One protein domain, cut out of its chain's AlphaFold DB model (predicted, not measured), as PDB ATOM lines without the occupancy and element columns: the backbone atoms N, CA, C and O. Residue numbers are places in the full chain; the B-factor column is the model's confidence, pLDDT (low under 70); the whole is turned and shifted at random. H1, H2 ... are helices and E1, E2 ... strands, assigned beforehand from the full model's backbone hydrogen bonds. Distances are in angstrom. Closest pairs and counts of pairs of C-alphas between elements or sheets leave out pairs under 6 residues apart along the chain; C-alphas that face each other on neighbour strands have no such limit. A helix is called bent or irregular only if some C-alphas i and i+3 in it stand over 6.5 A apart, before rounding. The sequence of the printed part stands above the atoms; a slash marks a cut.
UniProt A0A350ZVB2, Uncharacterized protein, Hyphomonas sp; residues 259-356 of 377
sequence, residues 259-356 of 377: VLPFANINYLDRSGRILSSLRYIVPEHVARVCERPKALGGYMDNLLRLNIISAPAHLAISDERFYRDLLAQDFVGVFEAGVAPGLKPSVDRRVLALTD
ATOM      1  N   VAL A 259     190.405   1.746 -21.011       94.31
ATOM      2  CA  VAL A 259     189.242   2.384 -21.630       94.31
ATOM      3  C   VAL A 259     189.619   3.089 -22.926       94.31
ATOM      4  O   VAL A 259     190.730   3.596 -23.073       94.31
ATOM      5  N   LEU A 260     188.665   3.158 -23.849       95.19
ATOM      6  CA  LEU A 260     188.765   3.906 -25.096       95.19
ATOM      7  C   LEU A 260     187.900   5.173 -25.027       95.19
ATOM      8  O   LEU A 260     186.794   5.124 -24.479       95.19
ATOM      9  N   PRO A 261     188.356   6.310 -25.587       95.25
ATOM     10  CA  PRO A 261     187.525   7.500 -25.698       95.25
ATOM     11  C   PRO A 261     186.371   7.244 -26.667       95.25
ATOM     12  O   PRO A 261     186.542   6.635 -27.720       95.25
ATOM     13  N   PHE A 262     185.192   7.736 -26.306       94.19
ATOM     14  CA  PHE A 262     183.959   7.535 -27.052       94.19
ATOM     15  C   PHE A 262     183.094   8.789 -26.990       94.19
ATOM     16  O   PHE A 262     183.005   9.421 -25.937       94.19
ATOM     17  N   ALA A 263     182.435   9.162 -28.085       94.69
ATOM     18  CA  ALA A 263     181.549  10.318 -28.074       94.69
ATOM     19  C   ALA A 263     180.297  10.128 -28.929       94.69
ATOM     20  O   ALA A 263     180.288   9.401 -29.924       94.69
ATOM     21  N   ASN A 264     179.250  10.855 -28.552       94.50
ATOM     22  CA  ASN A 264     178.092  11.116 -29.396       94.50
ATOM     23  C   ASN A 264     177.953  12.631 -29.579       94.50
ATOM     24  O   ASN A 264     178.234  13.396 -28.658       94.50
ATOM     25  N   ILE A 265     177.485  13.073 -30.741       94.12
ATOM     26  CA  ILE A 265     177.160  14.482 -30.985       94.12
ATOM     27  C   ILE A 265     175.663  14.582 -31.217       94.12
ATOM     28  O   ILE A 265     175.135  13.993 -32.155       94.12
ATOM     29  N   ASN A 266     174.985  15.350 -30.375       94.19
ATOM     30  CA  ASN A 266     173.589  15.714 -30.562       94.19
ATOM     31  C   ASN A 266     173.524  17.134 -31.119       94.19
ATOM     32  O   ASN A 266     174.192  18.024 -30.605       94.19
ATOM     33  N   TYR A 267     172.711  17.362 -32.143       93.19
ATOM     34  CA  TYR A 267     172.497  18.673 -32.748       93.19
ATOM     35  C   TYR A 267     171.151  19.220 -32.292       93.19
ATOM     36  O   TYR A 267     170.102  18.627 -32.561       93.19
ATOM     37  N   LEU A 268     171.199  20.340 -31.572       93.00
ATOM     38  CA  LEU A 268     170.049  20.928 -30.900       93.00
ATOM     39  C   LEU A 268     169.534  22.153 -31.647       93.00
ATOM     40  O   LEU A 268     170.317  22.962 -32.147       93.00
ATOM     41  N   ASP A 269     168.216  22.321 -31.667       92.25
ATOM     42  CA  ASP A 269     167.591  23.567 -32.100       92.25
ATOM     43  C   ASP A 269     167.671  24.664 -31.018       92.25
ATOM     44  O   ASP A 269     168.163  24.458 -29.906       92.25
ATOM     45  N   ARG A 270     167.146  25.857 -31.329       89.31
ATOM     46  CA  ARG A 270     167.125  26.993 -30.385       89.31
ATOM     47  C   ARG A 270     166.305  26.725 -29.119       89.31
ATOM     48  O   ARG A 270     166.489  27.426 -28.133       89.31
ATOM     49  N   SER A 271     165.394  25.751 -29.157       90.12
ATOM     50  CA  SER A 271     164.584  25.334 -28.008       90.12
ATOM     51  C   SER A 271     165.237  24.220 -27.183       90.12
ATOM     52  O   SER A 271     164.678  23.812 -26.169       90.12
ATOM     53  N   GLY A 272     166.414  23.733 -27.590       87.81
ATOM     54  CA  GLY A 272     167.116  22.641 -26.922       87.81
ATOM     55  C   GLY A 272     166.608  21.246 -27.302       87.81
ATOM     56  O   GLY A 272     166.928  20.279 -26.615       87.81
ATOM     57  N   ARG A 273     165.829  21.103 -28.381       89.62
ATOM     58  CA  ARG A 273     165.388  19.790 -28.880       89.62
ATOM     59  C   ARG A 273     166.454  19.188 -29.783       89.62
ATOM     60  O   ARG A 273     166.980  19.879 -30.652       89.62
ATOM     61  N   ILE A 274     166.736  17.900 -29.604       91.00
ATOM     62  CA  ILE A 274     167.653  17.143 -30.462       91.00
ATOM     63  C   ILE A 274     166.943  16.849 -31.788       91.00
ATOM     64  O   ILE A 274     165.889  16.218 -31.789       91.00
ATOM     65  N   LEU A 275     167.515  17.308 -32.903       90.75
ATOM     66  CA  LEU A 275     166.973  17.083 -34.251       90.75
ATOM     67  C   LEU A 275     167.833  16.141 -35.097       90.75
ATOM     68  O   LEU A 275     167.344  15.562 -36.063       90.75
ATOM     69  N   SER A 276     169.106  15.981 -34.743       90.12
ATOM     70  CA  SER A 276     170.011  15.024 -35.373       90.12
ATOM     71  C   SER A 276     171.032  14.540 -34.351       90.12
ATOM     72  O   SER A 276     171.396  15.286 -33.439       90.12
ATOM     73  N   SER A 277     171.504  13.307 -34.506       90.94
ATOM     74  CA  SER A 277     172.520  12.720 -33.638       90.94
ATOM     75  C   SER A 277     173.511  11.908 -34.457       90.94
ATOM     76  O   SER A 277     173.125  10.982 -35.169       90.94
ATOM     77  N   LEU A 278     174.796  12.209 -34.297       91.06
ATOM     78  CA  LEU A 278     175.881  11.332 -34.708       91.06
ATOM     79  C   LEU A 278     176.250  10.458 -33.512       91.06
ATOM     80  O   LEU A 278     176.827  10.937 -32.533       91.06
ATOM     81  N   ARG A 279     175.864   9.185 -33.576       91.88
ATOM     82  CA  ARG A 279     176.177   8.200 -32.539       91.88
ATOM     83  C   ARG A 279     177.437   7.426 -32.899       91.88
ATOM     84  O   ARG A 279     177.738   7.226 -34.071       91.88
ATOM     85  N   TYR A 280     178.089   6.916 -31.872       92.50
ATOM     86  CA  TYR A 280     179.177   5.960 -31.970       92.50
ATOM     87  C   TYR A 280     180.478   6.457 -32.606       92.50
ATOM     88  O   TYR A 280     181.077   5.777 -33.437       92.50
ATOM     89  N   ILE A 281     180.954   7.627 -32.175       94.25
ATOM     90  CA  ILE A 281     182.277   8.121 -32.563       94.25
ATOM     91  C   ILE A 281     183.318   7.379 -31.720       94.25
ATOM     92  O   ILE A 281     183.440   7.606 -30.514       94.25
ATOM     93  N   VAL A 282     184.033   6.461 -32.365       93.75
ATOM     94  CA  VAL A 282     185.067   5.598 -31.771       93.75
ATOM     95  C   VAL A 282     186.452   5.966 -32.314       93.75
ATOM     96  O   VAL A 282     186.540   6.660 -33.334       93.75
ATOM     97  N   PRO A 283     187.544   5.537 -31.655       93.00
ATOM     98  CA  PRO A 283     188.886   5.757 -32.169       93.00
ATOM     99  C   PRO A 283     189.061   5.155 -33.562       93.00
ATOM    100  O   PRO A 283     188.513   4.096 -33.872       93.00
ATOM    101  N   GLU A 284     189.893   5.793 -34.379       90.06
ATOM    102  CA  GLU A 284     190.081   5.404 -35.775       90.06
ATOM    103  C   GLU A 284     190.538   3.943 -35.941       90.06
ATOM    104  O   GLU A 284     190.082   3.250 -36.849       90.06
ATOM    105  N   HIS A 285     191.382   3.438 -35.036       89.94
ATOM    106  CA  HIS A 285     191.824   2.042 -35.078       89.94
ATOM    107  C   HIS A 285     190.669   1.041 -34.903       89.94
ATOM    108  O   HIS A 285     190.723  -0.029 -35.497       89.94
ATOM    109  N   VAL A 286     189.609   1.390 -34.163       91.50
ATOM    110  CA  VAL A 286     188.400   0.557 -34.021       91.50
ATOM    111  C   VAL A 286     187.512   0.683 -35.259       91.50
ATOM    112  O   VAL A 286     186.970  -0.301 -35.754       91.50
ATOM    113  N   ALA A 287     187.369   1.888 -35.811       88.06
ATOM    114  CA  ALA A 287     186.552   2.087 -37.007       88.06
ATOM    115  C   ALA A 287     187.143   1.374 -38.240       88.06
ATOM    116  O   ALA A 287     186.404   0.805 -39.044       88.06
ATOM    117  N   ARG A 288     188.477   1.365 -38.373       89.62
ATOM    118  CA  ARG A 288     189.197   0.793 -39.525       89.62
ATOM    119  C   ARG A 288     189.179  -0.735 -39.591       89.62
ATOM    120  O   ARG A 288     189.426  -1.267 -40.669       89.62
ATOM    121  N   VAL A 289     188.895  -1.441 -38.493       91.44
ATOM    122  CA  VAL A 289     188.791  -2.914 -38.530       91.44
ATOM    123  C   VAL A 289     187.486  -3.413 -39.157       91.44
ATOM    124  O   VAL A 289     187.376  -4.593 -39.480       91.44
ATOM    125  N   CYS A 290     186.504  -2.528 -39.337       89.12
ATOM    126  CA  CYS A 290     185.228  -2.865 -39.955       89.12
ATOM    127  C   CYS A 290     185.345  -2.841 -41.481       89.12
ATOM    128  O   CYS A 290     185.656  -1.802 -42.062       89.12
ATOM    129  N   GLU A 291     184.977  -3.933 -42.151       90.12
ATOM    130  CA  GLU A 291     184.833  -3.939 -43.615       90.12
ATOM    131  C   GLU A 291     183.676  -3.042 -44.069       90.12
ATOM    132  O   GLU A 291     183.719  -2.451 -45.151       90.12
ATOM    133  N   ARG A 292     182.637  -2.901 -43.232       88.12
ATOM    134  CA  ARG A 292     181.484  -2.027 -43.495       88.12
ATOM    135  C   ARG A 292     181.349  -0.927 -42.434       88.12
ATOM    136  O   ARG A 292     180.458  -1.013 -41.588       88.12
ATOM    137  N   PRO A 293     182.128   0.168 -42.512       84.19
ATOM    138  CA  PRO A 293     182.095   1.247 -41.516       84.19
ATOM    139  C   PRO A 293     180.709   1.878 -41.310       84.19
ATOM    140  O   PRO A 293     180.366   2.285 -40.206       84.19
ATOM    141  N   LYS A 294     179.860   1.903 -42.348       86.56
ATOM    142  CA  LYS A 294     178.481   2.421 -42.256       86.56
ATOM    143  C   LYS A 294     177.592   1.623 -41.291       86.56
ATOM    144  O   LYS A 294     176.614   2.164 -40.787       86.56
ATOM    145  N   ALA A 295     177.909   0.351 -41.052       91.19
ATOM    146  CA  ALA A 295     177.165  -0.520 -40.145       91.19
ATOM    147  C   ALA A 295     177.658  -0.438 -38.689       91.19
ATOM    148  O   ALA A 295     177.021  -1.019 -37.811       91.19
ATOM    149  N   LEU A 296     178.734   0.318 -38.420       92.69
ATOM    150  CA  LEU A 296     179.368   0.417 -37.104       92.69
ATOM    151  C   LEU A 296     178.367   0.722 -35.990       92.69
ATOM    152  O   LEU A 296     178.396   0.071 -34.955       92.69
ATOM    153  N   GLY A 297     177.441   1.661 -36.204       93.12
ATOM    154  CA  GLY A 297     176.452   1.995 -35.177       93.12
ATOM    155  C   GLY A 297     175.592   0.801 -34.749       93.12
ATOM    156  O   GLY A 297     175.343   0.629 -33.559       93.12
ATOM    157  N   GLY A 298     175.210  -0.065 -35.695       95.88
ATOM    158  CA  GLY A 298     174.468  -1.293 -35.404       95.88
ATOM    159  C   GLY A 298     175.317  -2.343 -34.687       95.88
ATOM    160  O   GLY A 298     174.834  -2.980 -33.754       95.88
ATOM    161  N   TYR A 299     176.592  -2.470 -35.064       96.81
ATOM    162  CA  TYR A 299     177.547  -3.342 -34.375       96.81
ATOM    163  C   TYR A 299     177.743  -2.918 -32.914       96.81
ATOM    164  O   TYR A 299     177.708  -3.743 -32.005       96.81
ATOM    165  N   MET A 300     177.875  -1.612 -32.666       96.25
ATOM    166  CA  MET A 300     178.012  -1.067 -31.316       96.25
ATOM    167  C   MET A 300     176.739  -1.265 -30.486       96.25
ATOM    168  O   MET A 300     176.836  -1.716 -29.344       96.25
ATOM    169  N   ASP A 301     175.558  -0.987 -31.055       96.69
ATOM    170  CA  ASP A 301     174.261  -1.259 -30.416       96.69
ATOM    171  C   ASP A 301     174.173  -2.745 -29.987       96.69
ATOM    172  O   ASP A 301     173.774  -3.054 -28.861       96.69
ATOM    173  N   ASN A 302     174.599  -3.673 -30.851       97.94
ATOM    174  CA  ASN A 302     174.570  -5.108 -30.574       97.94
ATOM    175  C   ASN A 302     175.571  -5.534 -29.487       97.94
ATOM    176  O   ASN A 302     175.197  -6.229 -28.542       97.94
ATOM    177  N   LEU A 303     176.828  -5.093 -29.579       98.00
ATOM    178  CA  LEU A 303     177.875  -5.433 -28.612       98.00
ATOM    179  C   LEU A 303     177.575  -4.882 -27.208       98.00
ATOM    180  O   LEU A 303     177.840  -5.563 -26.213       98.00
ATOM    181  N   LEU A 304     176.981  -3.685 -27.125       97.06
ATOM    182  CA  LEU A 304     176.483  -3.105 -25.874       97.06
ATOM    183  C   LEU A 304     175.289  -3.897 -25.327       97.06
ATOM    184  O   LEU A 304     175.248  -4.192 -24.134       97.06
ATOM    185  N   ARG A 305     174.337  -4.298 -26.185       97.25
ATOM    186  CA  ARG A 305     173.184  -5.137 -25.800       97.25
ATOM    187  C   ARG A 305     173.613  -6.497 -25.246       97.25
ATOM    188  O   ARG A 305     173.009  -6.986 -24.297       97.25
ATOM    189  N   LEU A 306     174.634  -7.107 -25.844       97.94
ATOM    190  CA  LEU A 306     175.216  -8.376 -25.398       97.94
ATOM    191  C   LEU A 306     176.091  -8.216 -24.145       97.94
ATOM    192  O   LEU A 306     176.530  -9.214 -23.577       97.94
ATOM    193  N   ASN A 307     176.338  -6.972 -23.716       97.25
ATOM    194  CA  ASN A 307     177.190  -6.613 -22.588       97.25
ATOM    195  C   ASN A 307     178.618  -7.185 -22.700       97.25
ATOM    196  O   ASN A 307     179.253  -7.503 -21.694       97.25
ATOM    197  N   ILE A 308     179.122  -7.322 -23.933       97.94
ATOM    198  CA  ILE A 308     180.530  -7.654 -24.214       97.94
ATOM    199  C   ILE A 308     181.396  -6.409 -24.013       97.94
ATOM    200  O   ILE A 308     182.487  -6.471 -23.450       97.94
ATOM    201  N   ILE A 309     180.868  -5.259 -24.428       97.25
ATOM    202  CA  ILE A 309     181.437  -3.943 -24.155       97.25
ATOM    203  C   ILE A 309     180.449  -3.132 -23.323       97.25
ATOM    204  O   ILE A 309     179.245  -3.388 -23.333       97.25
ATOM    205  N   SER A 310     180.959  -2.124 -22.626       96.12
ATOM    206  CA  SER A 310     180.165  -1.201 -21.823       96.12
ATOM    207  C   SER A 310     180.499   0.248 -22.157       96.12
ATOM    208  O   SER A 310     181.642   0.580 -22.472       96.12
ATOM    209  N   ALA A 311     179.485   1.112 -22.066       95.06
ATOM    210  CA  ALA A 311     179.607   2.561 -22.207       95.06
ATOM    211  C   ALA A 311     179.001   3.265 -20.978       95.06
ATOM    212  O   ALA A 311     177.853   3.723 -21.033       95.06
ATOM    213  N   PRO A 312     179.718   3.320 -19.839       90.25
ATOM    214  CA  PRO A 312     179.195   3.909 -18.610       90.25
ATOM    215  C   PRO A 312     178.802   5.380 -18.811       90.25
ATOM    216  O   PRO A 312     179.578   6.177 -19.333       90.25
ATOM    217  N   ALA A 313     177.592   5.758 -18.385       85.44
ATOM    218  CA  ALA A 313     177.007   7.064 -18.714       85.44
ATOM    219  C   ALA A 313     177.719   8.272 -18.078       85.44
ATOM    220  O   ALA A 313     177.577   9.387 -18.570       85.44
ATOM    221  N   HIS A 314     178.460   8.063 -16.989       85.69
ATOM    222  CA  HIS A 314     179.056   9.137 -16.183       85.69
ATOM    223  C   HIS A 314     180.585   9.108 -16.163       85.69
ATOM    224  O   HIS A 314     181.197   9.812 -15.364       85.69
ATOM    225  N   LEU A 315     181.209   8.285 -17.010       90.31
ATOM    226  CA  LEU A 315     182.661   8.174 -17.074       90.31
ATOM    227  C   LEU A 315     183.180   8.784 -18.369       90.31
ATOM    228  O   LEU A 315     182.760   8.402 -19.458       90.31
ATOM    229  N   ALA A 316     184.132   9.698 -18.224       93.00
ATOM    230  CA  ALA A 316     184.872  10.323 -19.307       93.00
ATOM    231  C   ALA A 316     186.362  10.351 -18.950       93.00
ATOM    232  O   ALA A 316     186.731  10.408 -17.774       93.00
ATOM    233  N   ILE A 317     187.221  10.321 -19.963       92.56
ATOM    234  CA  ILE A 317     188.659  10.520 -19.788       92.56
ATOM    235  C   ILE A 317     188.902  11.996 -19.451       92.56
ATOM    236  O   ILE A 317     188.385  12.884 -20.117       92.56
ATOM    237  N   SER A 318     189.693  12.280 -18.417       91.50
ATOM    238  CA  SER A 318     189.960  13.670 -18.011       91.50
ATOM    239  C   SER A 318     190.794  14.445 -19.035       91.50
ATOM    240  O   SER A 318     190.721  15.668 -19.102       91.50
ATOM    241  N   ASP A 319     191.611  13.742 -19.820       91.44
ATOM    242  CA  ASP A 319     192.439  14.346 -20.855       91.44
ATOM    243  C   ASP A 319     191.628  14.623 -22.131       91.44
ATOM    244  O   ASP A 319     191.336  13.743 -22.942       91.44
ATOM    245  N   GLU A 320     191.311  15.899 -22.320       90.75
ATOM    246  CA  GLU A 320     190.569  16.446 -23.456       90.75
ATOM    247  C   GLU A 320     191.197  16.146 -24.825       90.75
ATOM    248  O   GLU A 320     190.495  16.158 -25.841       90.75
ATOM    249  N   ARG A 321     192.509  15.869 -24.880       92.44
ATOM    250  CA  ARG A 321     193.218  15.605 -26.142       92.44
ATOM    251  C   ARG A 321     192.616  14.418 -26.887       92.44
ATOM    252  O   ARG A 321     192.427  14.513 -28.095       92.44
ATOM    253  N   PHE A 322     192.229  13.368 -26.163       91.19
ATOM    254  CA  PHE A 322     191.621  12.179 -26.754       91.19
ATOM    255  C   PHE A 322     190.300  12.487 -27.462       91.19
ATOM    256  O   PHE A 322     190.061  11.979 -28.552       91.19
ATOM    257  N   TYR A 323     189.457  13.348 -26.885       93.81
ATOM    258  CA  TYR A 323     188.184  13.726 -27.504       93.81
ATOM    259  C   TYR A 323     188.364  14.702 -28.659       93.81
ATOM    260  O   TYR A 323     187.624  14.622 -29.632       93.81
ATOM    261  N   ARG A 324     189.342  15.610 -28.584       92.19
ATOM    262  CA  ARG A 324     189.647  16.502 -29.708       92.19
ATOM    263  C   ARG A 324     190.053  15.696 -30.940       92.19
ATOM    264  O   ARG A 324     189.503  15.928 -32.010       92.19
ATOM    265  N   ASP A 325     190.970  14.748 -30.778       90.44
ATOM    266  CA  ASP A 325     191.461  13.933 -31.891       90.44
ATOM    267  C   ASP A 325     190.343  13.011 -32.420       90.44
ATOM    268  O   ASP A 325     190.185  12.842 -33.626       90.44
ATOM    269  N   LEU A 326     189.489  12.504 -31.523       92.62
ATOM    270  CA  LEU A 326     188.305  11.714 -31.862       92.62
ATOM    271  C   LEU A 326     187.287  12.495 -32.714       92.62
ATOM    272  O   LEU A 326     186.728  11.936 -33.656       92.62
ATOM    273  N   LEU A 327     187.037  13.766 -32.388       93.00
ATOM    274  CA  LEU A 327     186.076  14.628 -33.089       93.00
ATOM    275  C   LEU A 327     186.640  15.227 -34.386       93.00
ATOM    276  O   LEU A 327     185.865  15.658 -35.232       93.00
ATOM    277  N   ALA A 328     187.964  15.241 -34.557       92.19
ATOM    278  CA  ALA A 328     188.634  15.757 -35.751       92.19
ATOM    279  C   ALA A 328     188.638  14.774 -36.940       92.19
ATOM    280  O   ALA A 328     189.230  15.070 -37.974       92.19
ATOM    281  N   GLN A 329     188.012  13.602 -36.800       90.81
ATOM    282  CA  GLN A 329     187.958  12.589 -37.854       90.81
ATOM    283  C   GLN A 329     187.095  13.040 -39.044       90.81
ATOM    284  O   GLN A 329     186.007  13.587 -38.862       90.81
ATOM    285  N   ASP A 330     187.532  12.722 -40.267       88.75
ATOM    286  CA  ASP A 330     186.911  13.189 -41.519       88.75
ATOM    287  C   ASP A 330     185.401  12.918 -41.602       88.75
ATOM    288  O   ASP A 330     184.627  13.761 -42.060       88.75
ATOM    289  N   PHE A 331     184.951  11.751 -41.132       86.94
ATOM    290  CA  PHE A 331     183.536  11.381 -41.200       86.94
ATOM    291  C   PHE A 331     182.640  12.282 -40.336       86.94
ATOM    292  O   PHE A 331     181.462  12.446 -40.659       86.94
ATOM    293  N   VAL A 332     183.181  12.875 -39.264       89.12
ATOM    294  CA  VAL A 332     182.456  13.827 -38.412       89.12
ATOM    295  C   VAL A 332     182.183  15.100 -39.204       89.12
ATOM    296  O   VAL A 332     181.034  15.529 -39.274       89.12
ATOM    297  N   GLY A 333     183.197  15.630 -39.896       87.88
ATOM    298  CA  GLY A 333     183.048  16.804 -40.760       87.88
ATOM    299  C   GLY A 333     182.086  16.565 -41.929       87.88
ATOM    300  O   GLY A 333     181.269  17.427 -42.255       87.88
ATOM    301  N   VAL A 334     182.116  15.369 -42.529       88.31
ATOM    302  CA  VAL A 334     181.153  14.984 -43.577       88.31
ATOM    303  C   VAL A 334     179.724  14.930 -43.036       88.31
ATOM    304  O   VAL A 334     178.799  15.392 -43.705       88.31
ATOM    305  N   PHE A 335     179.526  14.393 -41.830       88.31
ATOM    306  CA  PHE A 335     178.215  14.386 -41.191       88.31
ATOM    307  C   PHE A 335     177.743  15.811 -40.883       88.31
ATOM    308  O   PHE A 335     176.613  16.155 -41.224       88.31
ATOM    309  N   GLU A 336     178.609  16.648 -40.302       88.44
ATOM    310  CA  GLU A 336     178.337  18.056 -39.977       88.44
ATOM    311  C   GLU A 336     177.913  18.872 -41.200       88.44
ATOM    312  O   GLU A 336     176.970  19.658 -41.111       88.44
ATOM    313  N   ALA A 337     178.530  18.642 -42.362       88.81
ATOM    314  CA  ALA A 337     178.153  19.303 -43.611       88.81
ATOM    315  C   ALA A 337     176.717  18.973 -44.072       88.81
ATOM    316  O   ALA A 337     176.109  19.753 -44.804       88.81
ATOM    317  N   GLY A 338     176.171  17.829 -43.649       88.00
ATOM    318  CA  GLY A 338     174.790  17.419 -43.913       88.00
ATOM    319  C   GLY A 338     173.773  17.905 -42.874       88.00
ATOM    320  O   GLY A 338     172.571  17.700 -43.058       88.00
ATOM    321  N   VAL A 339     174.219  18.525 -41.778       89.00
ATOM    322  CA  VAL A 339     173.341  19.003 -40.703       89.00
ATOM    323  C   VAL A 339     172.676  20.322 -41.106       89.00
ATOM    324  O   VAL A 339     173.300  21.213 -41.681       89.00
ATOM    325  N   ALA A 340     171.388  20.468 -40.779       86.44
ATOM    326  CA  ALA A 340     170.644  21.693 -41.056       86.44
ATOM    327  C   ALA A 340     171.309  22.928 -40.404       86.44
ATOM    328  O   ALA A 340     171.751  22.863 -39.251       86.44
ATOM    329  N   PRO A 341     171.348  24.079 -41.102       84.06
ATOM    330  CA  PRO A 341     171.994  25.276 -40.581       84.06
ATOM    331  C   PRO A 341     171.285  25.794 -39.324       84.06
ATOM    332  O   PRO A 341     170.057  25.792 -39.225       84.06
ATOM    333  N   GLY A 342     172.070  26.293 -38.368       84.62
ATOM    334  CA  GLY A 342     171.560  26.883 -37.126       84.62
ATOM    335  C   GLY A 342     171.329  25.895 -35.979       84.62
ATOM    336  O   GLY A 342     170.838  26.319 -34.932       84.62
ATOM    337  N   LEU A 343     171.690  24.617 -36.146       90.62
ATOM    338  CA  LEU A 343     171.747  23.661 -35.041       90.62
ATOM    339  C   LEU A 343     173.059  23.791 -34.265       90.62
ATOM    340  O   LEU A 343     174.126  23.985 -34.844       90.62
ATOM    341  N   LYS A 344     172.975  23.675 -32.939       90.19
ATOM    342  CA  LYS A 344     174.132  23.735 -32.043       90.19
ATOM    343  C   LYS A 344     174.591  22.315 -31.690       90.19
ATOM    344  O   LYS A 344     173.771  21.556 -31.171       90.19
ATOM    345  N   PRO A 345     175.868  21.952 -31.903       92.38
ATOM    346  CA  PRO A 345     176.381  20.662 -31.466       92.38
ATOM    347  C   PRO A 345     176.529  20.624 -29.936       92.38
ATOM    348  O   PRO A 345     177.010  21.570 -29.309       92.38
ATOM    349  N   SER A 346     176.131  19.505 -29.341       93.94
ATOM    350  CA  SER A 346     176.385  19.129 -27.953       93.94
ATOM    351  C   SER A 346     177.072  17.778 -27.950       93.94
ATOM    352  O   SER A 346     176.475  16.769 -28.333       93.94
ATOM    353  N   VAL A 347     178.321  17.765 -27.502       93.06
ATOM    354  CA  VAL A 347     179.126  16.548 -27.434       93.06
ATOM    355  C   VAL A 347     178.896  15.866 -26.091       93.06
ATOM    356  O   VAL A 347     179.154  16.444 -25.038       93.06
ATOM    357  N   ASP A 348     178.435  14.625 -26.143       93.06
ATOM    358  CA  ASP A 348     178.365  13.706 -25.013       93.06
ATOM    359  C   ASP A 348     179.632  12.847 -25.011       93.06
ATOM    360  O   ASP A 348     179.804  11.971 -25.863       93.06
ATOM    361  N   ARG A 349     180.554  13.160 -24.097       94.81
ATOM    362  CA  ARG A 349     181.868  12.518 -23.981       94.81
ATOM    363  C   ARG A 349     181.813  11.407 -22.959       94.81
ATOM    364  O   ARG A 349     181.375  11.616 -21.831       94.81
ATOM    365  N   ARG A 350     182.301  10.241 -23.354       94.50
ATOM    366  CA  ARG A 350     182.203   9.013 -22.579       94.50
ATOM    367  C   ARG A 350     183.413   8.118 -22.798       94.50
ATOM    368  O   ARG A 350     184.351   8.464 -23.524       94.50
ATOM    369  N   VAL A 351     183.387   6.961 -22.159       95.19
ATOM    370  CA  VAL A 351     184.358   5.894 -22.370       95.19
ATOM    371  C   VAL A 351     183.675   4.618 -22.830       95.19
ATOM    372  O   VAL A 351     182.518   4.366 -22.493       95.19
ATOM    373  N   LEU A 352     184.417   3.817 -23.582       95.88
ATOM    374  CA  LEU A 352     184.098   2.432 -23.894       95.88
ATOM    375  C   LEU A 352     185.094   1.520 -23.184       95.88
ATOM    376  O   LEU A 352     186.290   1.806 -23.163       95.88
ATOM    377  N   ALA A 353     184.608   0.419 -22.628       95.50
ATOM    378  CA  ALA A 353     185.441  -0.570 -21.959       95.50
ATOM    379  C   ALA A 353     184.959  -1.984 -22.278       95.50
ATOM    380  O   ALA A 353     183.757  -2.212 -22.437       95.50
ATOM    381  N   LEU A 354     185.891  -2.933 -22.330       96.62
ATOM    382  CA  LEU A 354     185.558  -4.353 -22.347       96.62
ATOM    383  C   LEU A 354     185.035  -4.756 -20.959       96.62
ATOM    384  O   LEU A 354     185.597  -4.337 -19.946       96.62
ATOM    385  N   THR A 355     183.949  -5.526 -20.898       97.25
ATOM    386  CA  THR A 355     183.426  -6.035 -19.618       97.25
ATOM    387  C   THR A 355     184.200  -7.278 -19.179       97.25
ATOM    388  O   THR A 355     184.841  -7.928 -20.003       97.25
ATOM    389  N   ASP A 356     184.105  -7.669 -17.904       96.00
ATOM    390  CA  ASP A 356     184.683  -8.944 -17.439       96.00
ATOM    391  C   ASP A 356     184.114 -10.131 -18.229       96.00
ATOM    392  O   ASP A 356     184.845 -11.004 -18.697       96.00
TER     393      ASP A 356
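AT A GLANCE: This is residues 259 to 356 of the 377 residues of an uncharacterized protein of Hyphomonas sp (UniProt A0A350ZVB2). A long, twisted sheet of three strands has two short helices, H3 and H4, covering one face, H3 across the strands and H4 along them, while the longer helix H2 packs across strand E2 with its residues 296 to 304. From H2 a long link, residues 306 to 319, leads to H3, and its residues 309 to 310 pair with residues 353 to 354 of E3. The printed part has 98 residues with four named helices and three named strands, in the order E1 E2 H1 H2 H3 H4 E3; the sheet runs E2, E1, E3, antiparallel throughout, and the class is mixed, helices and strands. The whole is compact, with a radius of gyration of the C-alphas of 13.8 A and spans of 42 by 30 by 26 A.

IN THESE COORDINATES: E1, residues 260 to 268, begins with C-alpha 260 at (188.765, 3.906, -25.096) and is 26.0 A long. E2, residues 274 to 281, is 17.3 A long. H1, residues 284 to 287, is 5.0 A long. H2, residues 293 to 305, is 19.2 A long and irregular, with C-alphas 294 and 297 7.4 A apart. H3, residues 320 to 327, measures 10.8 A, and H4, residues 330 to 337, 10.9 A. E3, residues 344 to 354, is 31.8 A long and ends with C-alpha 354 at (185.558, -4.353, -22.347).

HOW THE PARTS SIT: E1 is the inner strand. E1 and E2 form a hairpin, with N 265 and O 278 within hydrogen-bond range at 2.9 A. E1 and E3 are antiparallel, with N 346 and O 266 within range at 2.7 A. H3 and H4 with the sheet make two layers, helices on one face of a sheet. H3 is on the sheet at a height of 8.6 A, across the strands, at 64 degrees to E1 on the local plane; its closest C-alphas to E1 are those of Phe 322 and Pro 261, 6.3 A apart. H4 runs along the strands at a height of 9.7 A, over E2 and only just over E1, on which 3 of its C-alphas fall; the C-alphas of Phe 335 and Leu 278 come closest to each other, at 7.5 A. H2 lies over E2, on the same face as H3; the C-alphas of Gly 297 and Tyr 280 are the closest, 5.8 A apart. H1 is not on the sheet. Every O i to N i+4 pair is within range in H3 and H4, and 7 of 9 in H2; H1 is too short for such a pair.

THE WHOLE: The C-alphas of Pro 341 and Asp 356 are the farthest apart, at 43.2 A. The printed part has no cut, and the link from H2 to H3 is long. The mean pLDDT of the printed part is 92.1, and no printed residue is under 70.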